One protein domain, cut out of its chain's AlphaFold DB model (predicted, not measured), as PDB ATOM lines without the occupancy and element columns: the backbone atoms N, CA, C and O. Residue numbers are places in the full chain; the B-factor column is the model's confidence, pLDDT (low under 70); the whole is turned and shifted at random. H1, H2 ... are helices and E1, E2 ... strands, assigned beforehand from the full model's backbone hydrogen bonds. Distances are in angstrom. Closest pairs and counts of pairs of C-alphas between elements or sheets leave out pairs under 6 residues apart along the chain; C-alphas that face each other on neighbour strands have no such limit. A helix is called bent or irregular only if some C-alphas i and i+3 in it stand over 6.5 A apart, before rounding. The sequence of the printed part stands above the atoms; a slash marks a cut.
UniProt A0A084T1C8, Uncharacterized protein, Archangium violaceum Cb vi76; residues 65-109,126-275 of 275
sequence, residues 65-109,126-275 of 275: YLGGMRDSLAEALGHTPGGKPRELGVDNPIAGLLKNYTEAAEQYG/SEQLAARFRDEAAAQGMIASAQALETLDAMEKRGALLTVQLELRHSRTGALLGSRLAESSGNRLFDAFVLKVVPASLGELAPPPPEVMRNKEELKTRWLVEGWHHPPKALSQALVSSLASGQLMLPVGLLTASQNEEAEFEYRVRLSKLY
ATOM      1  N   TYR A  65       7.691  22.727   4.663       85.94
ATOM      2  CA  TYR A  65       7.201  23.304   3.403       85.94
ATOM      3  C   TYR A  65       7.862  22.700   2.148       85.94
ATOM      4  O   TYR A  65       7.175  22.331   1.201       85.94
ATOM      5  N   LEU A  66       9.194  22.561   2.143       87.31
ATOM      6  CA  LEU A  66       9.925  21.964   1.019       87.31
ATOM      7  C   LEU A  66       9.734  20.437   0.986       87.31
ATOM      8  O   LEU A  66       9.700  19.858  -0.094       87.31
ATOM      9  N   GLY A  67       9.519  19.800   2.144       83.81
ATOM     10  CA  GLY A  67       9.016  18.423   2.215       83.81
ATOM     11  C   GLY A  67       7.675  18.266   1.489       83.81
ATOM     12  O   GLY A  67       7.570  17.451   0.584       83.81
ATOM     13  N   GLY A  68       6.698  19.129   1.780       86.31
ATOM     14  CA  GLY A  68       5.405  19.144   1.089       86.31
ATOM     15  C   GLY A  68       5.535  19.332  -0.425       86.31
ATOM     16  O   GLY A  68       4.957  18.562  -1.182       86.31
ATOM     17  N   MET A  69       6.367  20.277  -0.885       89.19
ATOM     18  CA  MET A  69       6.644  20.451  -2.322       89.19
ATOM     19  C   MET A  69       7.207  19.183  -2.982       89.19
ATOM     20  O   MET A  69       6.809  18.835  -4.093       89.19
ATOM     21  N   ARG A  70       8.148  18.508  -2.308       90.25
ATOM     22  CA  ARG A  70       8.742  17.246  -2.767       90.25
ATOM     23  C   ARG A  70       7.680  16.158  -2.888       90.25
ATOM     24  O   ARG A  70       7.638  15.465  -3.900       90.25
ATOM     25  N   ASP A  71       6.856  16.026  -1.857       87.31
ATOM     26  CA  ASP A  71       5.885  14.946  -1.723       87.31
ATOM     27  C   ASP A  71       4.746  15.127  -2.738       87.31
ATOM     28  O   ASP A  71       4.446  14.189  -3.471       87.31
ATOM     29  N   SER A  72       4.229  16.352  -2.918       90.81
ATOM     30  CA  SER A  72       3.250  16.671  -3.970       90.81
ATOM     31  C   SER A  72       3.791  16.462  -5.389       90.81
ATOM     32  O   SER A  72       3.055  15.997  -6.258       90.81
ATOM     33  N   LEU A  73       5.074  16.762  -5.648       91.06
ATOM     34  CA  LEU A  73       5.707  16.442  -6.935       91.06
ATOM     35  C   LEU A  73       5.791  14.926  -7.156       91.06
ATOM     36  O   LEU A  73       5.408  14.448  -8.222       91.06
ATOM     37  N   ALA A  74       6.293  14.174  -6.173       88.75
ATOM     38  CA  ALA A  74       6.461  12.725  -6.280       88.75
ATOM     39  C   ALA A  74       5.111  12.004  -6.448       88.75
ATOM     40  O   ALA A  74       4.969  11.161  -7.334       88.75
ATOM     41  N   GLU A  75       4.104  12.391  -5.661       90.12
ATOM     42  CA  GLU A  75       2.741  11.861  -5.743       90.12
ATOM     43  C   GLU A  75       2.114  12.133  -7.116       90.12
ATOM     44  O   GLU A  75       1.612  11.207  -7.758       90.12
ATOM     45  N   ALA A  76       2.181  13.372  -7.610       91.31
ATOM     46  CA  ALA A  76       1.593  13.728  -8.897       91.31
ATOM     47  C   ALA A  76       2.301  13.049 -10.080       91.31
ATOM     48  O   ALA A  76       1.637  12.640 -11.034       91.31
ATOM     49  N   LEU A  77       3.629  12.896 -10.026       91.19
ATOM     50  CA  LEU A  77       4.390  12.169 -11.046       91.19
ATOM     51  C   LEU A  77       4.035  10.673 -11.053       91.19
ATOM     52  O   LEU A  77       3.822  10.118 -12.126       91.19
ATOM     53  N   GLY A  78       3.902  10.047  -9.878       87.88
ATOM     54  CA  GLY A  78       3.526   8.635  -9.749       87.88
ATOM     55  C   GLY A  78       2.090   8.316 -10.184       87.88
ATOM     56  O   GLY A  78       1.842   7.234 -10.712       87.88
ATOM     57  N   HIS A  79       1.147   9.248 -10.008       88.25
ATOM     58  CA  HIS A  79      -0.269   9.028 -10.339       88.25
ATOM     59  C   HIS A  79      -0.698   9.547 -11.724       88.25
ATOM     60  O   HIS A  79      -1.794   9.210 -12.179       88.25
ATOM     61  N   THR A  80       0.112  10.356 -12.419       88.88
ATOM     62  CA  THR A  80      -0.277  10.899 -13.735       88.88
ATOM     63  C   THR A  80      -0.049   9.880 -14.866       88.88
ATOM     64  O   THR A  80       1.081   9.434 -15.061       88.88
ATOM     65  N   PRO A  81      -1.067   9.564 -15.697       86.50
ATOM     66  CA  PRO A  81      -0.892   8.709 -16.876       86.50
ATOM     67  C   PRO A  81       0.110   9.280 -17.891       86.50
ATOM     68  O   PRO A  81       0.130  10.493 -18.143       86.50
ATOM     69  N   GLY A  82       0.904   8.408 -18.520       83.19
ATOM     70  CA  GLY A  82       2.038   8.785 -19.369       83.19
ATOM     71  C   GLY A  82       3.400   8.730 -18.663       83.19
ATOM     72  O   GLY A  82       4.405   9.054 -19.291       83.19
ATOM     73  N   GLY A  83       3.434   8.364 -17.376       80.69
ATOM     74  CA  GLY A  83       4.648   8.279 -16.559       80.69
ATOM     75  C   GLY A  83       5.324   6.904 -16.525       80.69
ATOM     76  O   GLY A  83       6.381   6.766 -15.917       80.69
ATOM     77  N   LYS A  84       4.765   5.856 -17.146       84.06
ATOM     78  CA  LYS A  84       5.403   4.525 -17.127       84.06
ATOM     79  C   LYS A  84       6.559   4.442 -18.138       84.06
ATOM     80  O   LYS A  84       6.459   5.042 -19.207       84.06
ATOM     81  N   PRO A  85       7.606   3.620 -17.905       78.38
ATOM     82  CA  PRO A  85       8.774   3.525 -18.791       78.38
ATOM     83  C   PRO A  85       8.438   3.359 -20.281       78.38
ATOM     84  O   PRO A  85       9.013   4.050 -21.116       78.38
ATOM     85  N   ARG A  86       7.447   2.521 -20.619       79.50
ATOM     86  CA  ARG A  86       6.969   2.322 -22.002       79.50
ATOM     87  C   ARG A  86       6.366   3.578 -22.631       79.50
ATOM     88  O   ARG A  86       6.634   3.871 -23.790       79.50
ATOM     89  N   GLU A  87       5.566   4.321 -21.874       81.94
ATOM     90  CA  GLU A  87       4.936   5.572 -22.321       81.94
ATOM     91  C   GLU A  87       5.989   6.675 -22.528       81.94
ATOM     92  O   GLU A  87       5.839   7.547 -23.383       81.94
ATOM     93  N   LEU A  88       7.097   6.571 -21.792       82.69
ATOM     94  CA  LEU A  88       8.293   7.402 -21.891       82.69
ATOM     95  C   LEU A  88       9.294   6.913 -22.960       82.69
ATOM     96  O   LEU A  88      10.398   7.450 -23.046       82.69
ATOM     97  N   GLY A  89       8.942   5.913 -23.777       76.50
ATOM     98  CA  GLY A  89       9.796   5.390 -24.852       76.50
ATOM     99  C   GLY A  89      10.978   4.533 -24.382       76.50
ATOM    100  O   GLY A  89      11.965   4.406 -25.104       76.50
ATOM    101  N   VAL A  90      10.914   3.963 -23.175       74.38
ATOM    102  CA  VAL A  90      11.889   2.980 -22.684       74.38
ATOM    103  C   VAL A  90      11.369   1.568 -22.957       74.38
ATOM    104  O   VAL A  90      10.632   0.986 -22.159       74.38
ATOM    105  N   ASP A  91      11.789   1.005 -24.088       67.62
ATOM    106  CA  ASP A  91      11.339  -0.313 -24.558       67.62
ATOM    107  C   ASP A  91      11.862  -1.483 -23.705       67.62
ATOM    108  O   ASP A  91      11.217  -2.528 -23.609       67.62
ATOM    109  N   ASN A  92      13.027  -1.319 -23.067       68.81
ATOM    110  CA  ASN A  92      13.652  -2.348 -22.236       68.81
ATOM    111  C   ASN A  92      14.293  -1.745 -20.966       68.81
ATOM    112  O   ASN A  92      15.500  -1.495 -20.948       68.81
ATOM    113  N   PRO A  93      13.522  -1.529 -19.881       64.19
ATOM    114  CA  PRO A  93      14.068  -1.020 -18.618       64.19
ATOM    115  C   PRO A  93      15.070  -1.998 -17.973       64.19
ATOM    116  O   PRO A  93      16.010  -1.578 -17.303       64.19
ATOM    117  N   ILE A  94      14.936  -3.304 -18.228       66.44
ATOM    118  CA  ILE A  94      15.825  -4.345 -17.681       66.44
ATOM    119  C   ILE A  94      17.246  -4.204 -18.245       66.44
ATOM    120  O   ILE A  94      18.216  -4.405 -17.516       66.44
ATOM    121  N   ALA A  95      17.394  -3.773 -19.502       65.50
ATOM    122  CA  ALA A  95      18.700  -3.438 -20.068       65.50
ATOM    123  C   ALA A  95      19.408  -2.311 -19.288       65.50
ATOM    124  O   ALA A  95      20.634  -2.314 -19.214       65.50
ATOM    125  N   GLY A  96      18.657  -1.403 -18.651       64.81
ATOM    126  CA  GLY A  96      19.200  -0.400 -17.730       64.81
ATOM    127  C   GLY A  96      19.821  -1.026 -16.476       64.81
ATOM    128  O   GLY A  96      20.964  -0.720 -16.154       64.81
ATOM    129  N   LEU A  97      19.124  -1.967 -15.819       65.94
ATOM    130  CA  LEU A  97      19.676  -2.695 -14.657       65.94
ATOM    131  C   LEU A  97      20.953  -3.458 -15.031       65.94
ATOM    132  O   LEU A  97      21.961  -3.386 -14.329       65.94
ATOM    133  N   LEU A  98      20.919  -4.172 -16.161       66.25
ATOM    134  CA  LEU A  98      22.051  -4.974 -16.624       66.25
ATOM    135  C   LEU A  98      23.252  -4.105 -17.005       66.25
ATOM    136  O   LEU A  98      24.379  -4.469 -16.679       66.25
ATOM    137  N   LYS A  99      23.018  -2.938 -17.618       67.44
ATOM    138  CA  LYS A  99      24.066  -1.949 -17.884       67.44
ATOM    139  C   LYS A  99      24.696  -1.445 -16.579       67.44
ATOM    140  O   LYS A  99      25.919  -1.506 -16.442       67.44
ATOM    141  N   ASN A 100      23.874  -1.032 -15.607       65.75
ATOM    142  CA  ASN A 100      24.338  -0.571 -14.294       65.75
ATOM    143  C   ASN A 100      25.205  -1.636 -13.595       65.75
ATOM    144  O   ASN A 100      26.209  -1.291 -12.970       65.75
ATOM    145  N   TYR A 101      24.847  -2.921 -13.736       64.19
ATOM    146  CA  TYR A 101      25.637  -4.052 -13.244       64.19
ATOM    147  C   TYR A 101      26.959  -4.245 -13.993       64.19
ATOM    148  O   TYR A 101      27.995  -4.388 -13.347       64.19
ATOM    149  N   THR A 102      26.963  -4.231 -15.331       65.06
ATOM    150  CA  THR A 102      28.211  -4.383 -16.099       65.06
ATOM    151  C   THR A 102      29.196  -3.260 -15.793       65.06
ATOM    152  O   THR A 102      30.369  -3.529 -15.547       65.06
ATOM    153  N   GLU A 103      28.714  -2.020 -15.674       65.81
ATOM    154  CA  GLU A 103      29.534  -0.876 -15.265       65.81
ATOM    155  C   GLU A 103      30.034  -1.017 -13.813       65.81
ATOM    156  O   GLU A 103      31.135  -0.568 -13.499       65.81
ATOM    157  N   ALA A 104      29.276  -1.677 -12.926       61.59
ATOM    158  CA  ALA A 104      29.701  -1.964 -11.553       61.59
ATOM    159  C   ALA A 104      30.801  -3.027 -11.496       61.59
ATOM    160  O   ALA A 104      31.802  -2.839 -10.806       61.59
ATOM    161  N   ALA A 105      30.636  -4.119 -12.244       61.34
ATOM    162  CA  ALA A 105      31.621  -5.186 -12.352       61.34
ATOM    163  C   ALA A 105      32.926  -4.680 -12.989       61.34
ATOM    164  O   ALA A 105      34.014  -4.972 -12.491       61.34
ATOM    165  N   GLU A 106      32.833  -3.851 -14.035       63.25
ATOM    166  CA  GLU A 106      33.992  -3.182 -14.626       63.25
ATOM    167  C   GLU A 106      34.677  -2.226 -13.648       63.25
ATOM    168  O   GLU A 106      35.901  -2.246 -13.537       63.25
ATOM    169  N   GLN A 107      33.925  -1.389 -12.928       60.69
ATOM    170  CA  GLN A 107      34.505  -0.437 -11.977       60.69
ATOM    171  C   GLN A 107      35.142  -1.143 -10.772       60.69
ATOM    172  O   GLN A 107      36.217  -0.732 -10.329       60.69
ATOM    173  N   TYR A 108      34.554  -2.251 -10.314       56.41
ATOM    174  CA  TYR A 108      35.162  -3.147  -9.332       56.41
ATOM    175  C   TYR A 108      36.466  -3.753  -9.861       56.41
ATOM    176  O   TYR A 108      37.493  -3.672  -9.191       56.41
ATOM    177  N   GLY A 109      36.471  -4.270 -11.094       58.41
ATOM    178  CA  GLY A 109      37.682  -4.789 -11.738       58.41
ATOM    179  C   GLY A 109      38.774  -3.730 -11.952       58.41
ATOM    180  O   GLY A 109      39.956  -4.049 -11.863       58.41
ATOM    181  N   SER A 126      24.670 -10.783   4.660       77.38
ATOM    182  CA  SER A 126      25.472 -11.938   4.243       77.38
ATOM    183  C   SER A 126      26.734 -12.139   5.083       77.38
ATOM    184  O   SER A 126      27.035 -13.271   5.460       77.38
ATOM    185  N   GLU A 127      27.444 -11.066   5.440       79.81
ATOM    186  CA  GLU A 127      28.623 -11.109   6.313       79.81
ATOM    187  C   GLU A 127      28.245 -11.532   7.738       79.81
ATOM    188  O   GLU A 127      28.945 -12.336   8.354       79.81
ATOM    189  N   GLN A 128      27.102 -11.063   8.252       84.19
ATOM    190  CA  GLN A 128      26.561 -11.497   9.545       84.19
ATOM    191  C   GLN A 128      26.183 -12.987   9.536       84.19
ATOM    192  O   GLN A 128      26.444 -13.693  10.513       84.19
ATOM    193  N   LEU A 129      25.600 -13.489   8.440       82.19
ATOM    194  CA  LEU A 129      25.310 -14.914   8.261       82.19
ATOM    195  C   LEU A 129      26.605 -15.735   8.163       82.19
ATOM    196  O   LEU A 129      26.742 -16.727   8.877       82.19
ATOM    197  N   ALA A 130      27.582 -15.301   7.367       83.56
ATOM    198  CA  ALA A 130      28.884 -15.958   7.254       83.56
ATOM    199  C   ALA A 130      29.633 -15.992   8.600       83.56
ATOM    200  O   ALA A 130      30.165 -17.029   8.987       83.56
ATOM    201  N   ALA A 131      29.603 -14.906   9.376       84.50
ATOM    202  CA  ALA A 131      30.181 -14.867  10.720       84.50
ATOM    203  C   ALA A 131      29.454 -15.798  11.711       84.50
ATOM    204  O   ALA A 131      30.090 -16.374  12.599       84.50
ATOM    205  N   ARG A 132      28.130 -15.957  11.567       85.94
ATOM    206  CA  ARG A 132      27.290 -16.793  12.439       85.94
ATOM    207  C   ARG A 132      27.423 -18.289  12.154       85.94
ATOM    208  O   ARG A 132      27.481 -19.061  13.107       85.94
ATOM    209  N   PHE A 133      27.438 -18.683  10.883       84.00
ATOM    210  CA  PHE A 133      27.427 -20.088  10.454       84.00
ATOM    211  C   PHE A 133      28.810 -20.615  10.031       84.00
ATOM    212  O   PHE A 133      29.001 -21.824   9.957       84.00
ATOM    213  N   ARG A 134      29.802 -19.736   9.814       74.88
ATOM    214  CA  ARG A 134      31.148 -20.083   9.316       74.88
ATOM    215  C   ARG A 134      31.076 -20.922   8.027       74.88
ATOM    216  O   ARG A 134      30.124 -20.803   7.261       74.88
ATOM    217  N   ASP A 135      32.071 -21.778   7.795       68.88
ATOM    218  CA  ASP A 135      32.159 -22.694   6.650       68.88
ATOM    219  C   ASP A 135      31.188 -23.898   6.731       68.88
ATOM    220  O   ASP A 135      31.463 -24.967   6.181       68.88
ATOM    221  N   GLU A 136      30.040 -23.772   7.412       83.31
ATOM    222  CA  GLU A 136      28.994 -24.795   7.357       83.31
ATOM    223  C   GLU A 136      28.442 -24.907   5.928       83.31
ATOM    224  O   GLU A 136      27.694 -24.052   5.454       83.31
ATOM    225  N   ALA A 137      28.754 -26.016   5.249       76.44
ATOM    226  CA  ALA A 137      28.288 -26.293   3.887       76.44
ATOM    227  C   ALA A 137      26.753 -26.198   3.736       76.44
ATOM    228  O   ALA A 137      26.254 -25.788   2.692       76.44
ATOM    229  N   ALA A 138      25.997 -26.509   4.797       76.75
ATOM    230  CA  ALA A 138      24.540 -26.370   4.825       76.75
ATOM    231  C   ALA A 138      24.054 -24.903   4.791       76.75
ATOM    232  O   ALA A 138      22.954 -24.636   4.313       76.75
ATOM    233  N   ALA A 139      24.863 -23.949   5.266       80.19
ATOM    234  CA  ALA A 139      24.535 -22.524   5.293       80.19
ATOM    235  C   ALA A 139      24.971 -21.772   4.021       80.19
ATOM    236  O   ALA A 139      24.471 -20.675   3.764       80.19
ATOM    237  N   GLN A 140      25.853 -22.352   3.194       76.19
ATOM    238  CA  GLN A 140      26.403 -21.696   1.998       76.19
ATOM    239  C   GLN A 140      25.320 -21.188   1.034       76.19
ATOM    240  O   GLN A 140      25.396 -20.047   0.587       76.19
ATOM    241  N   GLY A 141      24.268 -21.974   0.773       75.19
ATOM    242  CA  GLY A 141      23.165 -21.548  -0.101       75.19
ATOM    243  C   GLY A 141      22.363 -20.358   0.448       75.19
ATOM    244  O   GLY A 141      21.908 -19.506  -0.315       75.19
ATOM    245  N   MET A 142      22.231 -20.253   1.775       76.88
ATOM    246  CA  MET A 142      21.575 -19.122   2.440       76.88
ATOM    247  C   MET A 142      22.453 -17.864   2.395       76.88
ATOM    248  O   MET A 142      21.950 -16.785   2.088       76.88
ATOM    249  N   ILE A 143      23.761 -18.004   2.637       77.75
ATOM    250  CA  ILE A 143      24.734 -16.904   2.529       77.75
ATOM    251  C   ILE A 143      24.773 -16.374   1.088       77.75
ATOM    252  O   ILE A 143      24.631 -15.172   0.881       77.75
ATOM    253  N   ALA A 144      24.867 -17.259   0.091       72.94
ATOM    254  CA  ALA A 144      24.859 -16.889  -1.325       72.94
ATOM    255  C   ALA A 144      23.548 -16.198  -1.746       72.94
ATOM    256  O   ALA A 144      23.572 -15.229  -2.502       72.94
ATOM    257  N   SER A 145      22.402 -16.636  -1.208       72.12
ATOM    258  CA  SER A 145      21.106 -15.976  -1.438       72.12
ATOM    259  C   SER A 145      21.050 -14.568  -0.832       72.12
ATOM    260  O   SER A 145      20.517 -13.655  -1.459       72.12
ATOM    261  N   ALA A 146      21.628 -14.366   0.359       72.81
ATOM    262  CA  ALA A 146      21.732 -13.045   0.977       72.81
ATOM    263  C   ALA A 146      22.654 -12.111   0.173       72.81
ATOM    264  O   ALA A 146      22.253 -10.990  -0.131       72.81
ATOM    265  N   GLN A 147      23.825 -12.593  -0.262       74.56
ATOM    266  CA  GLN A 147      24.740 -11.837  -1.133       74.56
ATOM    267  C   GLN A 147      24.075 -11.453  -2.458       74.56
ATOM    268  O   GLN A 147      24.229 -10.329  -2.930       74.56
ATOM    269  N   ALA A 148      23.308 -12.366  -3.054       72.50
ATOM    270  CA  ALA A 148      22.574 -12.114  -4.287       72.50
ATOM    271  C   ALA A 148      21.495 -11.026  -4.125       72.50
ATOM    272  O   ALA A 148      21.364 -10.170  -4.998       72.50
ATOM    273  N   LEU A 149      20.764 -11.024  -3.003       72.38
ATOM    274  CA  LEU A 149      19.785  -9.981  -2.669       72.38
ATOM    275  C   LEU A 149      20.449  -8.618  -2.430       72.38
ATOM    276  O   LEU A 149      19.990  -7.619  -2.970       72.38
ATOM    277  N   GLU A 150      21.549  -8.578  -1.678       70.88
ATOM    278  CA  GLU A 150      22.331  -7.354  -1.435       70.88
ATOM    279  C   GLU A 150      22.943  -6.797  -2.722       70.88
ATOM    280  O   GLU A 150      22.969  -5.588  -2.936       70.88
ATOM    281  N   THR A 151      23.397  -7.681  -3.613       69.69
ATOM    282  CA  THR A 151      23.927  -7.286  -4.921       69.69
ATOM    283  C   THR A 151      22.819  -6.711  -5.804       69.69
ATOM    284  O   THR A 151      23.051  -5.711  -6.478       69.69
ATOM    285  N   LEU A 152      21.612  -7.289  -5.787       71.38
ATOM    286  CA  LEU A 152      20.459  -6.761  -6.525       71.38
ATOM    287  C   LEU A 152      20.014  -5.388  -5.987       71.38
ATOM    288  O   LEU A 152      19.884  -4.450  -6.766       71.38
ATOM    289  N   ASP A 153      19.886  -5.244  -4.667       71.19
ATOM    290  CA  ASP A 153      19.590  -3.970  -3.991       71.19
ATOM    291  C   ASP A 153      20.643  -2.888  -4.316       71.19
ATOM    292  O   ASP A 153      20.306  -1.730  -4.579       71.19
ATOM    293  N   ALA A 154      21.922  -3.267  -4.399       66.56
ATOM    294  CA  ALA A 154      22.993  -2.375  -4.838       66.56
ATOM    295  C   ALA A 154      22.895  -1.997  -6.331       66.56
ATOM    296  O   ALA A 154      23.188  -0.851  -6.674       66.56
ATOM    297  N   MET A 155      22.466  -2.907  -7.221       66.69
ATOM    298  CA  MET A 155      22.200  -2.588  -8.637       66.69
ATOM    299  C   MET A 155      21.038  -1.599  -8.779       66.69
ATOM    300  O   MET A 155      21.168  -0.604  -9.495       66.69
ATOM    301  N   GLU A 156      19.927  -1.855  -8.081       66.69
ATOM    302  CA  GLU A 156      18.724  -1.011  -8.069       66.69
ATOM    303  C   GLU A 156      19.025   0.399  -7.545       66.69
ATOM    304  O   GLU A 156      18.457   1.370  -8.035       66.69
ATOM    305  N   LYS A 157      19.963   0.540  -6.598       65.75
ATOM    306  CA  LYS A 157      20.385   1.834  -6.029       65.75
ATOM    307  C   LYS A 157      21.451   2.581  -6.833       65.75
ATOM    308  O   LYS A 157      21.701   3.748  -6.532       65.75
ATOM    309  N   ARG A 158      22.086   1.957  -7.833       63.50
ATOM    310  CA  ARG A 158      23.290   2.516  -8.484       63.50
ATOM    311  C   ARG A 158      23.026   3.731  -9.380       63.50
ATOM    312  O   ARG A 158      23.939   4.520  -9.606       63.50
ATOM    313  N   GLY A 159      21.799   3.900  -9.866       65.81
ATOM    314  CA  GLY A 159      21.393   5.075 -10.632       65.81
ATOM    315  C   GLY A 159      19.964   4.969 -11.152       65.81
ATOM    316  O   GLY A 159      19.521   3.890 -11.544       65.81
ATOM    317  N   ALA A 160      19.260   6.101 -11.172       72.31
ATOM    318  CA  ALA A 160      17.932   6.208 -11.760       72.31
ATOM    319  C   ALA A 160      17.959   5.933 -13.276       72.31
ATOM    320  O   ALA A 160      18.947   6.212 -13.956       72.31
ATOM    321  N   LEU A 161      16.849   5.428 -13.818       75.56
ATOM    322  CA  LEU A 161      16.670   5.184 -15.255       75.56
ATOM    323  C   LEU A 161      16.623   6.489 -16.055       75.56
ATOM    324  O   LEU A 161      17.068   6.549 -17.199       75.56
ATOM    325  N   LEU A 162      16.008   7.509 -15.456       82.19
ATOM    326  CA  LEU A 162      15.758   8.821 -16.037       82.19
ATOM    327  C   LEU A 162      15.962   9.870 -14.948       82.19
ATOM    328  O   LEU A 162      15.375   9.755 -13.874       82.19
ATOM    329  N   THR A 163      16.741  10.907 -15.240       84.12
ATOM    330  CA  THR A 163      17.047  11.987 -14.294       84.12
ATOM    331  C   THR A 163      16.907  13.320 -15.006       84.12
ATOM    332  O   THR A 163      17.536  13.525 -16.038       84.12
ATOM    333  N   VAL A 164      16.102  14.238 -14.473       85.88
ATOM    334  CA  VAL A 164      15.932  15.589 -15.024       85.88
ATOM    335  C   VAL A 164      16.051  16.634 -13.920       85.88
ATOM    336  O   VAL A 164      15.639  16.410 -12.780       85.88
ATOM    337  N   GLN A 165      16.610  17.797 -14.249       89.19
ATOM    338  CA  GLN A 165      16.790  18.887 -13.298       89.19
ATOM    339  C   GLN A 165      15.807  20.019 -13.599       89.19
ATOM    340  O   GLN A 165      15.853  20.651 -14.656       89.19
ATOM    341  N   LEU A 166      14.948  20.316 -12.635       92.94
ATOM    342  CA  LEU A 166      13.860  21.279 -12.723       92.94
ATOM    343  C   LEU A 166      14.214  22.559 -11.949       92.94
ATOM    344  O   LEU A 166      14.693  22.497 -10.820       92.94
ATOM    345  N   GLU A 167      13.949  23.729 -12.524       94.19
ATOM    346  CA  GLU A 167      13.950  25.017 -11.822       94.19
ATOM    347  C   GLU A 167      12.519  25.536 -11.669       94.19
ATOM    348  O   GLU A 167      11.769  25.627 -12.643       94.19
ATOM    349  N   LEU A 168      12.173  25.916 -10.437       93.81
ATOM    350  CA  LEU A 168      10.858  26.412 -10.042       93.81
ATOM    351  C   LEU A 168      10.962  27.814  -9.444       93.81
ATOM    352  O   LEU A 168      11.912  28.124  -8.717       93.81
ATOM    353  N   ARG A 169       9.954  28.644  -9.710       93.94
ATOM    354  CA  ARG A 169       9.772  29.968  -9.104       93.94
ATOM    355  C   ARG A 169       8.367  30.051  -8.524       93.94
ATOM    356  O   ARG A 169       7.407  29.873  -9.264       93.94
ATOM    357  N   HIS A 170       8.250  30.342  -7.234       91.75
ATOM    358  CA  HIS A 170       6.968  30.592  -6.566       91.75
ATOM    359  C   HIS A 170       6.931  32.018  -6.026       91.75
ATOM    360  O   HIS A 170       7.959  32.555  -5.607       91.75
ATOM    361  N   SER A 171       5.755  32.635  -6.023       91.31
ATOM    362  CA  SER A 171       5.540  33.931  -5.385       91.31
ATOM    363  C   SER A 171       5.519  33.797  -3.859       91.31
ATOM    364  O   SER A 171       5.347  32.708  -3.302       91.31
ATOM    365  N   ARG A 172       5.569  34.934  -3.159       89.06
ATOM    366  CA  ARG A 172       5.260  35.000  -1.722       89.06
ATOM    367  C   ARG A 172       3.828  34.556  -1.365       89.06
ATOM    368  O   ARG A 172       3.566  34.276  -0.203       89.06
ATOM    369  N   THR A 173       2.916  34.438  -2.335       87.38
ATOM    370  CA  THR A 173       1.551  33.917  -2.124       87.38
ATOM    371  C   THR A 173       1.420  32.407  -2.355       87.38
ATOM    372  O   THR A 173       0.315  31.896  -2.227       87.38
ATOM    373  N   GLY A 174       2.500  31.701  -2.713       85.50
ATOM    374  CA  GLY A 174       2.478  30.259  -3.017       85.50
ATOM    375  C   GLY A 174       2.201  29.919  -4.483       85.50
ATOM    376  O   GLY A 174       2.463  28.798  -4.904       85.50
ATOM    377  N   ALA A 175       1.774  30.888  -5.296       89.69
ATOM    378  CA  ALA A 175       1.494  30.665  -6.710       89.69
ATOM    379  C   ALA A 175       2.775  30.342  -7.501       89.69
ATOM    380  O   ALA A 175       3.777  31.061  -7.404       89.69
ATOM    381  N   LEU A 176       2.730  29.295  -8.329       92.50
ATOM    382  CA  LEU A 176       3.810  28.950  -9.254       92.50
ATOM    383  C   LEU A 176       3.931  30.025 -10.353       92.50
ATOM    384  O   LEU A 176       3.099  30.124 -11.250       92.50
ATOM    385  N   LEU A 177       5.006  30.814 -10.302       92.00
ATOM    386  CA  LEU A 177       5.348  31.839 -11.298       92.00
ATOM    387  C   LEU A 177       5.974  31.244 -12.566       92.00
ATOM    388  O   LEU A 177       5.984  31.885 -13.616       92.00
ATOM    389  N   GLY A 178       6.539  30.041 -12.469       91.12
ATOM    390  CA  GLY A 178       7.025  29.306 -13.629       91.12
ATOM    391  C   GLY A 178       7.875  28.090 -13.282       91.12
ATOM    392  O   GLY A 178       8.555  28.039 -12.253       91.12
ATOM    393  N   SER A 179       7.867  27.135 -14.206       93.62
ATOM    394  CA  SER A 179       8.668  25.915 -14.194       93.62
ATOM    395  C   SER A 179       9.448  25.789 -15.499       93.62
ATOM    396  O   SER A 179       8.907  26.041 -16.576       93.62
ATOM    397  N   ARG A 180      10.713  25.377 -15.422       94.25
ATOM    398  CA  ARG A 180      11.547  25.095 -16.600       94.25
ATOM    399  C   ARG A 180      12.555  24.002 -16.290       94.25
ATOM    400  O   ARG A 180      12.950  23.845 -15.138       94.25
ATOM    401  N   LEU A 181      13.068  23.335 -17.315       90.44
ATOM    402  CA  LEU A 181      14.247  22.494 -17.136       90.44
ATOM    403  C   LEU A 181      15.491  23.380 -16.983       90.44
ATOM    404  O   LEU A 181      15.676  24.372 -17.700       90.44
ATOM    405  N   ALA A 182      16.314  23.041 -16.000       87.06
ATOM    406  CA  ALA A 182      17.677  23.530 -15.855       87.06
ATOM    407  C   ALA A 182      18.666  22.588 -16.560       87.06
ATOM    408  O   ALA A 182      19.658  23.066 -17.096       87.06
ATOM    409  N   GLU A 183      18.361  21.287 -16.602       81.06
ATOM    410  CA  GLU A 183      19.084  20.266 -17.366       81.06
ATOM    411  C   GLU A 183      18.100  19.193 -17.852       81.06
ATOM    412  O   GLU A 183      17.137  18.878 -17.151       81.06
ATOM    413  N   SER A 184      18.314  18.696 -19.071       74.94
ATOM    414  CA  SER A 184      17.475  17.698 -19.751       74.94
ATOM    415  C   SER A 184      17.918  16.284 -19.382       74.94
ATOM    416  O   SER A 184      19.112  16.043 -19.243       74.94
ATOM    417  N   SER A 185      16.982  15.335 -19.317       74.19
ATOM    418  CA  SER A 185      17.307  13.912 -19.129       74.19
ATOM    419  C   SER A 185      17.904  13.226 -20.361       74.19
ATOM    420  O   SER A 185      18.238  12.044 -20.313       74.19
ATOM    421  N   GLY A 186      17.943  13.910 -21.507       69.19
ATOM    422  CA  GLY A 186      18.163  13.287 -22.813       69.19
ATOM    423  C   GLY A 186      16.927  12.556 -23.363       69.19
ATOM    424  O   GLY A 186      16.850  12.332 -24.573       69.19
ATOM    425  N   ASN A 187      15.918  12.261 -22.533       76.94
ATOM    426  CA  ASN A 187      14.633  11.710 -22.953       76.94
ATOM    427  C   ASN A 187      13.573  12.821 -23.058       76.94
ATOM    428  O   ASN A 187      13.041  13.321 -22.067       76.94
ATOM    429  N   ARG A 188      13.203  13.173 -24.295       79.62
ATOM    430  CA  ARG A 188      12.225  14.240 -24.573       79.62
ATOM    431  C   ARG A 188      10.811  13.943 -24.064       79.62
ATOM    432  O   ARG A 188      10.080  14.889 -23.783       79.62
ATOM    433  N   LEU A 189      10.413  12.672 -23.971       82.38
ATOM    434  CA  LEU A 189       9.090  12.284 -23.469       82.38
ATOM    435  C   LEU A 189       9.021  12.475 -21.951       82.38
ATOM    436  O   LEU A 189       8.059  13.057 -21.460       82.38
ATOM    437  N   PHE A 190      10.078  12.089 -21.232       86.94
ATOM    438  CA  PHE A 190      10.216  12.328 -19.791       86.94
ATOM    439  C   PHE A 190      10.284  13.815 -19.447       86.94
ATOM    440  O   PHE A 190       9.521  14.292 -18.609       86.94
ATOM    441  N   ASP A 191      11.123  14.567 -20.157       84.25
ATOM    442  CA  ASP A 191      11.240  16.019 -20.018       84.25
ATOM    443  C   ASP A 191       9.881  16.727 -20.207       84.25
ATOM    444  O   ASP A 191       9.501  17.591 -19.412       84.25
ATOM    445  N   ALA A 192       9.117  16.337 -21.236       88.44
ATOM    446  CA  ALA A 192       7.785  16.878 -21.504       88.44
ATOM    447  C   ALA A 192       6.737  16.428 -20.468       88.44
ATOM    448  O   ALA A 192       5.890  17.230 -20.072       88.44
ATOM    449  N   PHE A 193       6.800  15.175 -20.007       91.94
ATOM    450  CA  PHE A 193       5.930  14.644 -18.957       91.94
ATOM    451  C   PHE A 193       6.114  15.406 -17.639       91.94
ATOM    452  O   PHE A 193       5.139  15.913 -17.085       91.94
ATOM    453  N   VAL A 194       7.357  15.584 -17.181       92.56
ATOM    454  CA  VAL A 194       7.655  16.321 -15.943       92.56
ATOM    455  C   VAL A 194       7.164  17.769 -16.043       92.56
ATOM    456  O   VAL A 194       6.457  18.235 -15.151       92.56
ATOM    457  N   LEU A 195       7.432  18.470 -17.152       93.06
ATOM    458  CA  LEU A 195       6.925  19.836 -17.356       93.06
ATOM    459  C   LEU A 195       5.390  19.932 -17.423       93.06
ATOM    460  O   LEU A 195       4.842  20.970 -17.060       93.06
ATOM    461  N   LYS A 196       4.694  18.880 -17.871       92.94
ATOM    462  CA  LYS A 196       3.222  18.808 -17.895       92.94
ATOM    463  C   LYS A 196       2.630  18.622 -16.492       92.94
ATOM    464  O   LYS A 196       1.598  19.218 -16.198       92.94
ATOM    465  N   VAL A 197       3.256  17.800 -15.645       92.56
ATOM    466  CA  VAL A 197       2.763  17.483 -14.289       92.56
ATOM    467  C   VAL A 197       2.972  18.649 -13.320       92.56
ATOM    468  O   VAL A 197       2.073  18.994 -12.553       92.56
ATOM    469  N   VAL A 198       4.144  19.285 -13.382       92.50
ATOM    470  CA  VAL A 198       4.599  20.289 -12.406       92.50
ATOM    471  C   VAL A 198       3.575  21.407 -12.115       92.50
ATOM    472  O   VAL A 198       3.306  21.640 -10.933       92.50
ATOM    473  N   PRO A 199       2.943  22.066 -13.112       90.31
ATOM    474  CA  PRO A 199       1.959  23.118 -12.853       90.31
ATOM    475  C   PRO A 199       0.712  22.636 -12.108       90.31
ATOM    476  O   PRO A 199       0.197  23.366 -11.267       90.31
ATOM    477  N   ALA A 200       0.245  21.413 -12.374       87.12
ATOM    478  CA  ALA A 200      -0.904  20.840 -11.676       87.12
ATOM    479  C   ALA A 200      -0.551  20.440 -10.234       87.12
ATOM    480  O   ALA A 200      -1.355  20.634  -9.329       87.12
ATOM    481  N   SER A 201       0.668  19.938 -10.011       88.31
ATOM    482  CA  SER A 201       1.127  19.500  -8.683       88.31
ATOM    483  C   SER A 201       1.464  20.635  -7.707       88.31
ATOM    484  O   SER A 201       1.431  20.415  -6.501       88.31
ATOM    485  N   LEU A 202       1.803  21.834  -8.207       88.94
ATOM    486  CA  LEU A 202       2.289  22.952  -7.382       88.94
ATOM    487  C   LEU A 202       1.557  24.287  -7.616       88.94
ATOM    488  O   LEU A 202       1.946  25.304  -7.044       88.94
ATOM    489  N   GLY A 203       0.516  24.311  -8.452       75.69
ATOM    490  CA  GLY A 203      -0.199  25.541  -8.809       75.69
ATOM    491  C   GLY A 203      -0.885  26.241  -7.629       75.69
ATOM    492  O   GLY A 203      -0.971  27.468  -7.626       75.69
ATOM    493  N   GLU A 204      -1.311  25.476  -6.619       72.69
ATOM    494  CA  GLU A 204      -2.072  25.949  -5.449       72.69
ATOM    495  C   GLU A 204      -1.400  25.573  -4.113       72.69
ATOM    496  O   GLU A 204      -2.056  25.206  -3.137       72.69
ATOM    497  N   LEU A 205      -0.066  25.654  -4.047       81.38
ATOM    498  CA  LEU A 205       0.643  25.514  -2.772       81.38
ATOM    499  C   LEU A 205       0.295  26.650  -1.800       81.38
ATOM    500  O   LEU A 205       0.071  27.797  -2.190       81.38
ATOM    501  N   ALA A 206       0.335  26.334  -0.504       86.19
ATOM    502  CA  ALA A 206       0.260  27.341   0.548       86.19
ATOM    503  C   ALA A 206       1.389  28.392   0.407       86.19
ATOM    504  O   ALA A 206       2.456  28.083  -0.125       86.19
ATOM    505  N   PRO A 207       1.211  29.625   0.916       89.25
ATOM    506  CA  PRO A 207       2.274  30.628   0.940       89.25
ATOM    507  C   PRO A 207       3.564  30.104   1.605       89.25
ATOM    508  O   PRO A 207       3.485  29.519   2.691       89.25
ATOM    509  N   PRO A 208       4.759  30.329   1.018       88.06
ATOM    510  CA  PRO A 208       6.007  29.897   1.628       88.06
ATOM    511  C   PRO A 208       6.256  30.623   2.960       88.06
ATOM    512  O   PRO A 208       6.128  31.851   3.010       88.06
ATOM    513  N   PRO A 209       6.677  29.912   4.022       86.69
ATOM    514  CA  PRO A 209       7.000  30.529   5.305       86.69
ATOM    515  C   PRO A 209       8.120  31.580   5.199       86.69
ATOM    516  O   PRO A 209       9.018  31.428   4.354       86.69
ATOM    517  N   PRO A 210       8.123  32.630   6.046       84.31
ATOM    518  CA  PRO A 210       9.137  33.690   6.018       84.31
ATOM    519  C   PRO A 210      10.584  33.176   6.075       84.31
ATOM    520  O   PRO A 210      11.466  33.728   5.415       84.31
ATOM    521  N   GLU A 211      10.819  32.085   6.804       83.81
ATOM    522  CA  GLU A 211      12.115  31.423   6.990       83.81
ATOM    523  C   GLU A 211      12.641  30.811   5.682       83.81
ATOM    524  O   GLU A 211      13.840  30.862   5.397       83.81
ATOM    525  N   VAL A 212      11.737  30.262   4.863       82.44
ATOM    526  CA  VAL A 212      12.042  29.703   3.537       82.44
ATOM    527  C   VAL A 212      12.205  30.823   2.511       82.44
ATOM    528  O   VAL A 212      13.100  30.771   1.671       82.44
ATOM    529  N   MET A 213      11.364  31.857   2.597       83.94
ATOM    530  CA  MET A 213      11.364  32.993   1.673       83.94
ATOM    531  C   MET A 213      12.552  33.949   1.883       83.94
ATOM    532  O   MET A 213      12.956  34.637   0.947       83.94
ATOM    533  N   ARG A 214      13.126  34.018   3.095       81.00
ATOM    534  CA  ARG A 214      14.287  34.867   3.446       81.00
ATOM    535  C   ARG A 214      14.135  36.329   2.977       81.00
ATOM    536  O   ARG A 214      15.058  36.906   2.406       81.00
ATOM    537  N   ASN A 215      12.953  36.915   3.192       77.12
ATOM    538  CA  ASN A 215      12.550  38.268   2.761       77.12
ATOM    539  C   ASN A 215      12.551  38.535   1.238       77.12
ATOM    540  O   ASN A 215      12.406  39.682   0.820       77.12
ATOM    541  N   LYS A 216      12.660  37.511   0.383       84.25
ATOM    542  CA  LYS A 216      12.579  37.661  -1.081       84.25
ATOM    543  C   LYS A 216      11.134  37.806  -1.556       84.25
ATOM    544  O   LYS A 216      10.204  37.440  -0.840       84.25
ATOM    545  N   GLU A 217      10.935  38.378  -2.742       85.31
ATOM    546  CA  GLU A 217       9.614  38.438  -3.403       85.31
ATOM    547  C   GLU A 217       9.243  37.105  -4.075       85.31
ATOM    548  O   GLU A 217       8.064  36.764  -4.193       85.31
ATOM    549  N   GLU A 218      10.256  36.333  -4.481       90.44
ATOM    550  CA  GLU A 218      10.103  35.011  -5.081       90.44
ATOM    551  C   GLU A 218      10.992  33.956  -4.411       90.44
ATOM    552  O   GLU A 218      12.162  34.191  -4.095       90.44
ATOM    553  N   LEU A 219      10.431  32.758  -4.261       89.94
ATOM    554  CA  LEU A 219      11.136  31.548  -3.876       89.94
ATOM    555  C   LEU A 219      11.602  30.831  -5.143       89.94
ATOM    556  O   LEU A 219      10.808  30.177  -5.829       89.94
ATOM    557  N   LYS A 220      12.899  30.925  -5.444       91.56
ATOM    558  CA  LYS A 220      13.526  30.132  -6.504       91.56
ATOM    559  C   LYS A 220      14.135  28.860  -5.914       91.56
ATOM    560  O   LYS A 220      14.974  28.923  -5.017       91.56
ATOM    561  N   THR A 221      13.746  27.708  -6.452       89.88
ATOM    562  CA  THR A 221      14.267  26.389  -6.060       89.88
ATOM    563  C   THR A 221      14.672  25.570  -7.279       89.88
ATOM    564  O   THR A 221      14.252  25.840  -8.409       89.88
ATOM    565  N   ARG A 222      15.522  24.573  -7.051       90.56
ATOM    566  CA  ARG A 222      15.965  23.596  -8.036       90.56
ATOM    567  C   ARG A 222      15.814  22.196  -7.462       90.56
ATOM    568  O   ARG A 222      16.178  21.955  -6.310       90.56
ATOM    569  N   TRP A 223      15.291  21.306  -8.288       89.94
ATOM    570  CA  TRP A 223      14.908  19.956  -7.920       89.94
ATOM    571  C   TRP A 223      15.500  18.963  -8.910       89.94
ATOM    572  O   TRP A 223      15.524  19.220 -10.113       89.94
ATOM    573  N   LEU A 224      15.960  17.833  -8.395       88.75
ATOM    574  CA  LEU A 224      16.269  16.640  -9.165       88.75
ATOM    575  C   LEU A 224      15.020  15.752  -9.155       88.75
ATOM    576  O   LEU A 224      14.475  15.476  -8.084       88.75
ATOM    577  N   VAL A 225      14.557  15.344 -10.332       88.00
ATOM    578  CA  VAL A 225      13.439  14.411 -10.508       88.00
ATOM    579  C   VAL A 225      13.985  13.156 -11.170       88.00
ATOM    580  O   VAL A 225      14.615  13.231 -12.224       88.00
ATOM    581  N   GLU A 226      13.744  12.014 -10.540       85.38
ATOM    582  CA  GLU A 226      14.342  10.732 -10.888       85.38
ATOM    583  C   GLU A 226      13.260   9.667 -11.050       85.38
ATOM    584  O   GLU A 226      12.432   9.483 -10.158       85.38
ATOM    585  N   GLY A 227      13.285   8.948 -12.168       85.50
ATOM    586  CA  GLY A 227      12.491   7.746 -12.386       85.50
ATOM    587  C   GLY A 227      13.328   6.503 -12.106       85.50
ATOM    588  O   GLY A 227      14.299   6.241 -12.818       85.50
ATOM    589  N   TRP A 228      12.960   5.743 -11.081       83.06
ATOM    590  CA  TRP A 228      13.609   4.499 -10.672       83.06
ATOM    591  C   TRP A 228      12.763   3.309 -11.113       83.06
ATOM    592  O   TRP A 228      11.546   3.313 -10.947       83.06
ATOM    593  N   HIS A 229      13.398   2.291 -11.684       77.00
ATOM    594  CA  HIS A 229      12.746   1.069 -12.144       77.00
ATOM    595  C   HIS A 229      13.134  -0.108 -11.262       77.00
ATOM    596  O   HIS A 229      14.312  -0.420 -11.101       77.00
ATOM    597  N   HIS A 230      12.122  -0.800 -10.759       76.25
ATOM    598  CA  HIS A 230      12.286  -1.996  -9.950       76.25
ATOM    599  C   HIS A 230      11.953  -3.226 -10.808       76.25
ATOM    600  O   HIS A 230      10.911  -3.249 -11.477       76.25
ATOM    601  N   PRO A 231      12.833  -4.242 -10.869       69.56
ATOM    602  CA  PRO A 231      12.574  -5.449 -11.641       69.56
ATOM    603  C   PRO A 231      11.301  -6.161 -11.141       69.56
ATOM    604  O   PRO A 231      11.082  -6.237  -9.930       69.56
ATOM    605  N   PRO A 232      10.464  -6.725 -12.038       73.25
ATOM    606  CA  PRO A 232       9.322  -7.533 -11.625       73.25
ATOM    607  C   PRO A 232       9.755  -8.681 -10.713       73.25
ATOM    608  O   PRO A 232      10.791  -9.305 -10.946       73.25
ATOM    609  N   LYS A 233       8.943  -9.016  -9.707       75.56
ATOM    610  CA  LYS A 233       9.303  -9.991  -8.662       75.56
ATOM    611  C   LYS A 233       9.802 -11.336  -9.211       75.56
ATOM    612  O   LYS A 233      10.723 -11.910  -8.630       75.56
ATOM    613  N   ALA A 234       9.236 -11.829 -10.315       74.12
ATOM    614  CA  ALA A 234       9.689 -13.064 -10.958       74.12
ATOM    615  C   ALA A 234      11.106 -12.930 -11.555       74.12
ATOM    616  O   ALA A 234      11.922 -13.845 -11.436       74.12
ATOM    617  N   LEU A 235      11.426 -11.772 -12.141       73.88
ATOM    618  CA  LEU A 235      12.765 -11.453 -12.634       73.88
ATOM    619  C   LEU A 235      13.760 -11.285 -11.478       73.88
ATOM    620  O   LEU A 235      14.856 -11.832 -11.553       73.88
ATOM    621  N   SER A 236      13.378 -10.605 -10.393       75.94
ATOM    622  CA  SER A 236      14.206 -10.461  -9.185       75.94
ATOM    623  C   SER A 236      14.539 -11.824  -8.574       75.94
ATOM    624  O   SER A 236      15.692 -12.102  -8.260       75.94
ATOM    625  N   GLN A 237      13.555 -12.724  -8.477       76.38
ATOM    626  CA  GLN A 237      13.766 -14.100  -8.013       76.38
ATOM    627  C   GLN A 237      14.699 -14.896  -8.936       76.38
ATOM    628  O   GLN A 237      15.552 -15.642  -8.448       76.38
ATOM    629  N   ALA A 238      14.579 -14.725 -10.255       74.81
ATOM    630  CA  ALA A 238      15.477 -15.354 -11.218       74.81
ATOM    631  C   ALA A 238      16.915 -14.818 -11.114       74.81
ATOM    632  O   ALA A 238      17.849 -15.615 -11.052       74.81
ATOM    633  N   LEU A 239      17.090 -13.493 -11.030       74.50
ATOM    634  CA  LEU A 239      18.377 -12.826 -10.805       74.50
ATOM    635  C   LEU A 239      19.046 -13.345  -9.529       74.50
ATOM    636  O   LEU A 239      20.188 -13.798  -9.582       74.50
ATOM    637  N   VAL A 240      18.314 -13.365  -8.410       76.38
ATOM    638  CA  VAL A 240      18.808 -13.876  -7.121       76.38
ATOM    639  C   VAL A 240      19.225 -15.342  -7.224       76.38
ATOM    640  O   VAL A 240      20.308 -15.699  -6.770       76.38
ATOM    641  N   SER A 241      18.416 -16.184  -7.872       76.00
ATOM    642  CA  SER A 241      18.727 -17.612  -8.054       76.00
ATOM    643  C   SER A 241      19.976 -17.824  -8.916       76.00
ATOM    644  O   SER A 241      20.804 -18.683  -8.609       76.00
ATOM    645  N   SER A 242      20.137 -17.022  -9.973       72.50
ATOM    646  CA  SER A 242      21.287 -17.054 -10.883       72.50
ATOM    647  C   SER A 242      22.576 -16.640 -10.164       72.50
ATOM    648  O   SER A 242      23.560 -17.383 -10.179       72.50
ATOM    649  N   LEU A 243      22.539 -15.501  -9.459       72.00
ATOM    650  CA  LEU A 243      23.647 -14.961  -8.665       72.00
ATOM    651  C   LEU A 243      24.060 -15.916  -7.535       72.00
ATOM    652  O   LEU A 243      25.239 -16.240  -7.420       72.00
ATOM    653  N   ALA A 244      23.103 -16.429  -6.755       74.81
ATOM    654  CA  ALA A 244      23.372 -17.365  -5.660       74.81
ATOM    655  C   ALA A 244      23.955 -18.707  -6.146       74.81
ATOM    656  O   ALA A 244      24.689 -19.367  -5.413       74.81
ATOM    657  N   SER A 245      23.662 -19.098  -7.391       71.38
ATOM    658  CA  SER A 245      24.218 -20.300  -8.031       71.38
ATOM    659  C   SER A 245      25.560 -20.056  -8.738       71.38
ATOM    660  O   SER A 245      26.105 -20.981  -9.340       71.38
ATOM    661  N   GLY A 246      26.074 -18.819  -8.745       65.25
ATOM    662  CA  GLY A 246      27.266 -18.429  -9.507       65.25
ATOM    663  C   GLY A 246      27.094 -18.500 -11.032       65.25
ATOM    664  O   GLY A 246      28.077 -18.456 -11.771       65.25
ATOM    665  N   GLN A 247      25.860 -18.622 -11.529       63.78
ATOM    666  CA  GLN A 247      25.559 -18.682 -12.957       63.78
ATOM    667  C   GLN A 247      25.279 -17.270 -13.480       63.78
ATOM    668  O   GLN A 247      24.256 -16.671 -13.167       63.78
ATOM    669  N   LEU A 248      26.165 -16.745 -14.328       56.12
ATOM    670  CA  LEU A 248      26.008 -15.426 -14.970       56.12
ATOM    671  C   LEU A 248      25.050 -15.433 -16.182       56.12
ATOM    672  O   LEU A 248      24.861 -14.409 -16.834       56.12
ATOM    673  N   MET A 249      24.456 -16.582 -16.510       54.09
ATOM    674  CA  MET A 249      23.558 -16.749 -17.656       54.09
ATOM    675  C   MET A 249      22.102 -16.512 -17.253       54.09
ATOM    676  O   MET A 249      21.408 -17.441 -16.846       54.09
ATOM    677  N   LEU A 250      21.610 -15.286 -17.448       56.69
ATOM    678  CA  LEU A 250      20.170 -15.033 -17.426       56.69
ATOM    679  C   LEU A 250      19.504 -15.772 -18.598       56.69
ATOM    680  O   LEU A 250      19.840 -15.495 -19.754       56.69
ATOM    681  N   PRO A 251      18.558 -16.697 -18.353       51.16
ATOM    682  CA  PRO A 251      17.904 -17.406 -19.440       51.16
ATOM    683  C   PRO A 251      17.071 -16.422 -20.266       51.16
ATOM    684  O   PRO A 251      16.175 -15.756 -19.749       51.16
ATOM    685  N   VAL A 252      17.342 -16.356 -21.572       52.12
ATOM    686  CA  VAL A 252      16.727 -15.394 -22.512       52.12
ATOM    687  C   VAL A 252      15.191 -15.432 -22.470       52.12
ATOM    688  O   VAL A 252      14.546 -14.395 -22.594       52.12
ATOM    689  N   GLY A 253      14.598 -16.601 -22.197       47.94
ATOM    690  CA  GLY A 253      13.148 -16.757 -22.025       47.94
ATOM    691  C   GLY A 253      12.551 -15.958 -20.854       47.94
ATOM    692  O   GLY A 253      11.400 -15.532 -20.931       47.94
ATOM    693  N   LEU A 254      13.327 -15.691 -19.798       53.50
ATOM    694  CA  LEU A 254      12.908 -14.849 -18.674       53.50
ATOM    695  C   LEU A 254      12.935 -13.365 -19.046       53.50
ATOM    696  O   LEU A 254      11.983 -12.668 -18.719       53.50
ATOM    697  N   LEU A 255      13.932 -12.919 -19.824       54.25
ATOM    698  CA  LEU A 255      13.994 -11.558 -20.385       54.25
ATOM    699  C   LEU A 255      12.845 -11.257 -21.363       54.25
ATOM    700  O   LEU A 255      12.535 -10.091 -21.602       54.25
ATOM    701  N   THR A 256      12.220 -12.287 -21.944       51.78
ATOM    702  CA  THR A 256      10.991 -12.153 -22.744       51.78
ATOM    703  C   THR A 256       9.716 -12.296 -21.913       51.78
ATOM    704  O   THR A 256       8.744 -11.599 -22.183       51.78
ATOM    705  N   ALA A 257       9.698 -13.147 -20.879       47.25
ATOM    706  CA  ALA A 257       8.535 -13.304 -20.002       47.25
ATOM    707  C   ALA A 257       8.300 -12.060 -19.126       47.25
ATOM    708  O   ALA A 257       7.168 -11.595 -19.003       47.25
ATOM    709  N   SER A 258       9.373 -11.454 -18.609       50.31
ATOM    710  CA  SER A 258       9.331 -10.219 -17.815       50.31
ATOM    711  C   SER A 258       8.934  -8.973 -18.618       50.31
ATOM    712  O   SER A 258       8.806  -7.903 -18.039       50.31
ATOM    713  N   GLN A 259       8.733  -9.078 -19.938       52.53
ATOM    714  CA  GLN A 259       8.123  -8.004 -20.734       52.53
ATOM    715  C   GLN A 259       6.596  -7.948 -20.558       52.53
ATOM    716  O   GLN A 259       5.985  -6.941 -20.914       52.53
ATOM    717  N   ASN A 260       5.967  -8.997 -20.022       49.62
ATOM    718  CA  ASN A 260       4.520  -9.025 -19.793       49.62
ATOM    719  C   ASN A 260       4.116  -8.634 -18.362       49.62
ATOM    720  O   ASN A 260       2.948  -8.327 -18.141       49.62
ATOM    721  N   GLU A 261       5.055  -8.600 -17.414       58.38
ATOM    722  CA  GLU A 261       4.834  -7.995 -16.097       58.38
ATOM    723  C   GLU A 261       5.198  -6.504 -16.154       58.38
ATOM    724  O   GLU A 261       6.243  -6.131 -16.690       58.38
ATOM    725  N   GLU A 262       4.342  -5.631 -15.618       60.25
ATOM    726  CA  GLU A 262       4.713  -4.225 -15.447       60.25
ATOM    727  C   GLU A 262       5.781  -4.119 -14.351       60.25
ATOM    728  O   GLU A 262       5.525  -4.439 -13.192       60.25
ATOM    729  N   ALA A 263       6.981  -3.671 -14.726       63.72
ATOM    730  CA  ALA A 263       7.998  -3.253 -13.769       63.72
ATOM    731  C   ALA A 263       7.454  -2.099 -12.915       63.72
ATOM    732  O   ALA A 263       6.856  -1.159 -13.449       63.72
ATOM    733  N   GLU A 264       7.670  -2.164 -11.603       72.81
ATOM    734  CA  GLU A 264       7.282  -1.086 -10.698       72.81
ATOM    735  C   GLU A 264       8.190   0.125 -10.958       72.81
ATOM    736  O   GLU A 264       9.406  -0.010 -11.115       72.81
ATOM    737  N   PHE A 265       7.589   1.309 -11.088       80.88
ATOM    738  CA  PHE A 265       8.298   2.534 -11.443       80.88
ATOM    739  C   PHE A 265       8.017   3.611 -10.400       80.88
ATOM    740  O   PHE A 265       6.873   4.016 -10.199       80.88
ATOM    741  N   GLU A 266       9.072   4.046  -9.723       87.06
ATOM    742  CA  GLU A 266       9.021   4.949  -8.581       87.06
ATOM    743  C   GLU A 266       9.605   6.310  -8.964       87.06
ATOM    744  O   GLU A 266      10.714   6.406  -9.495       87.06
ATOM    745  N   TYR A 267       8.886   7.384  -8.643       87.94
ATOM    746  CA  TYR A 267       9.394   8.742  -8.789       87.94
ATOM    747  C   TYR A 267      10.017   9.230  -7.486       87.94
ATOM    748  O   TYR A 267       9.335   9.352  -6.467       87.94
ATOM    749  N   ARG A 268      11.301   9.591  -7.533       87.44
ATOM    750  CA  ARG A 268      11.992  10.268  -6.430       87.44
ATOM    751  C   ARG A 268      12.260  11.715  -6.801       87.44
ATOM    752  O   ARG A 268      12.696  12.031  -7.904       87.44
ATOM    753  N   VAL A 269      11.998  12.605  -5.853       86.56
ATOM    754  CA  VAL A 269      12.190  14.048  -6.010       86.56
ATOM    755  C   VAL A 269      13.110  14.523  -4.894       86.56
ATOM    756  O   VAL A 269      12.923  14.169  -3.729       86.56
ATOM    757  N   ARG A 270      14.139  15.303  -5.233       86.38
ATOM    758  CA  ARG A 270      15.151  15.784  -4.281       86.38
ATOM    759  C   ARG A 270      15.413  17.272  -4.494       86.38
ATOM    760  O   ARG A 270      15.593  17.707  -5.626       86.38
ATOM    761  N   LEU A 271      15.438  18.066  -3.423       84.25
ATOM    762  CA  LEU A 271      15.868  19.465  -3.507       84.25
ATOM    763  C   LEU A 271      17.390  19.491  -3.681       84.25
ATOM    764  O   LEU A 271      18.101  19.049  -2.781       84.25
ATOM    765  N   SER A 272      17.875  20.027  -4.800       81.50
ATOM    766  CA  SER A 272      19.309  20.252  -5.025       81.50
ATOM    767  C   SER A 272      19.726  21.659  -4.605       81.50
ATOM    768  O   SER A 272      20.728  21.833  -3.921       81.50
ATOM    769  N   LYS A 273      18.920  22.689  -4.911       81.00
ATOM    770  CA  LYS A 273      19.294  24.076  -4.587       81.00
ATOM    771  C   LYS A 273      18.136  24.965  -4.156       81.00
ATOM    772  O   LYS A 273      17.119  25.073  -4.839       81.00
ATOM    773  N   LEU A 274      18.356  25.694  -3.067       83.75
ATOM    774  CA  LEU A 274      17.608  26.890  -2.684       83.75
ATOM    775  C   LEU A 274      18.495  28.110  -2.976       83.75
ATOM    776  O   LEU A 274      19.685  28.085  -2.659       83.75
ATOM    777  N   TYR A 275      17.938  29.141  -3.614       78.19
ATOM    778  CA  TYR A 275      18.663  30.366  -3.977       78.19
ATOM    779  C   TYR A 275      18.459  31.468  -2.947       78.19
ATOM    780  O   TYR A 275      17.320  31.631  -2.458       78.19
TER     781      TYR A 275
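What this domain is: This is residues 65 to 109 and 126 to 275 of the 275 residues of an uncharacterized protein of Archangium violaceum Cb vi76 (UniProt A0A084T1C8). A long, strongly twisted sheet of four strands makes one end of this domain, with helices H1 and H5 packed over one of its faces; beyond the end of E3 and the start of E4 sits a loose head of helices, where H4 touches H2, H3 and H7, and H8 lies beside H7. Sheet and head follow each other along the longest axis, and the outline is elongated, 67 by 38 by 29 A. The printed part has 195 residues with eight named helices and four named strands, in the order H1 H2 H3 H4 E1 E2 H5 H6 E3 H7 H8 E4. The sheet runs E2 E1 E3 E4, all antiparallel, and the class is mixed, helices and strands. The whole is loose, with a radius of gyration of the C-alphas of 21.1 A.

Where its parts are: Start with the longest strand, E3, residues 218 to 230: find C-alpha 218 at (10.103, 35.011, -5.081) and run 37.4 A to C-alpha 230 at (12.286, -1.996, -9.950). Beside it look for E1, residues 162 to 171, 29.1 A, and E4, residues 264 to 274, 30.9 A, which ends at C-alpha 274, (17.608, 26.890, -2.684). E2, residues 176 to 183, spans 19.4 A. H1, residues 65 to 79, begins at C-alpha 65, (7.201, 23.304, 3.403), and spans 21.2 A; H5, residues 188 to 202, spans 21.7 A and is irregular, but only just: C-alphas 196 and 199 are 6.8 A apart. Then find H2, residues 93 to 109, 24.9 A, H4, residues 140 to 157, 25.6 A, and H7, residues 233 to 244, 16.2 A. The short helices are H3, residues 126 to 133, 10.4 A, H6, residues 210 to 213, 4.9 A, and H8, residues 252 to 257, 8.8 A.

How they stand to each other: In the sheet, E1 and E3 are antiparallel at 155 degrees, with N 166 and O 223 at 2.8 A, within hydrogen-bond range. On the other side of E1 is E2, at 151 degrees, and the two form a hairpin; look at N 167 and O 180, 2.8 A. E4 is the other edge strand, at 154 degrees to E3, with N 226 and O 268 at 2.8 A. H1 and H5 are on the same face, two layers in all: helices over one face of a sheet. H1 is over E4 at a height over the sheet of 6.9 A; its closest C-alphas to E4 are those of Ala 74 and Tyr 267, 5.5 A. H5 is over E1 at a height over the sheet of 7.4 A. They touch at Leu 73 and Ser 201, C-alphas 5.8 A apart, at a steep tilt of 53 degrees, opposite ways. E2, H5 H6 and E3 form a split strand-helix-strand unit, two strands running the same way with E1 between them, and its crossover is left-handed. H6 only grazes the sheet with residues 212 to 213. Moving outward, H4 is the hub. It touches H7, closest C-alphas Ala 144 and Ala 244, 4.6 A, at a steep tilt of 55 degrees. With residues 143 to 150 alone it touches H3, C-alphas of Ser 126 and Ala 146 being 5.1 A apart; they form a helical hairpin. H2 touches H4 with residues 97 to 101 alone, the C-alphas of Tyr 101 and Met 155 being 5.9 A apart. H7 and H8, a helical hairpin, only just touch, with 3 pairs of C-alphas within 8 A; the closest are those of Leu 235 and Leu 254, 6.9 A. H1 and H4 are apart. Every O i to N i+4 pair is within hydrogen-bond range in H1, H2, H3, H4, H7 and H8; H5 has 9 of 11, and H6 is too short for such a pair.

The domain as a whole: The two C-alphas farthest apart are those of Ala 137 and Glu 217, 67.8 A. Residues 110 to 125 are not printed, and C-alphas 109 and 126 are 21.3 A apart across the cut. The link from H1 to H2, residues 80 to 92, is long. The mean pLDDT of the printed part is 78.0; look for values under 70 at 47 residues, among them 91 to 109 and 246 to 263.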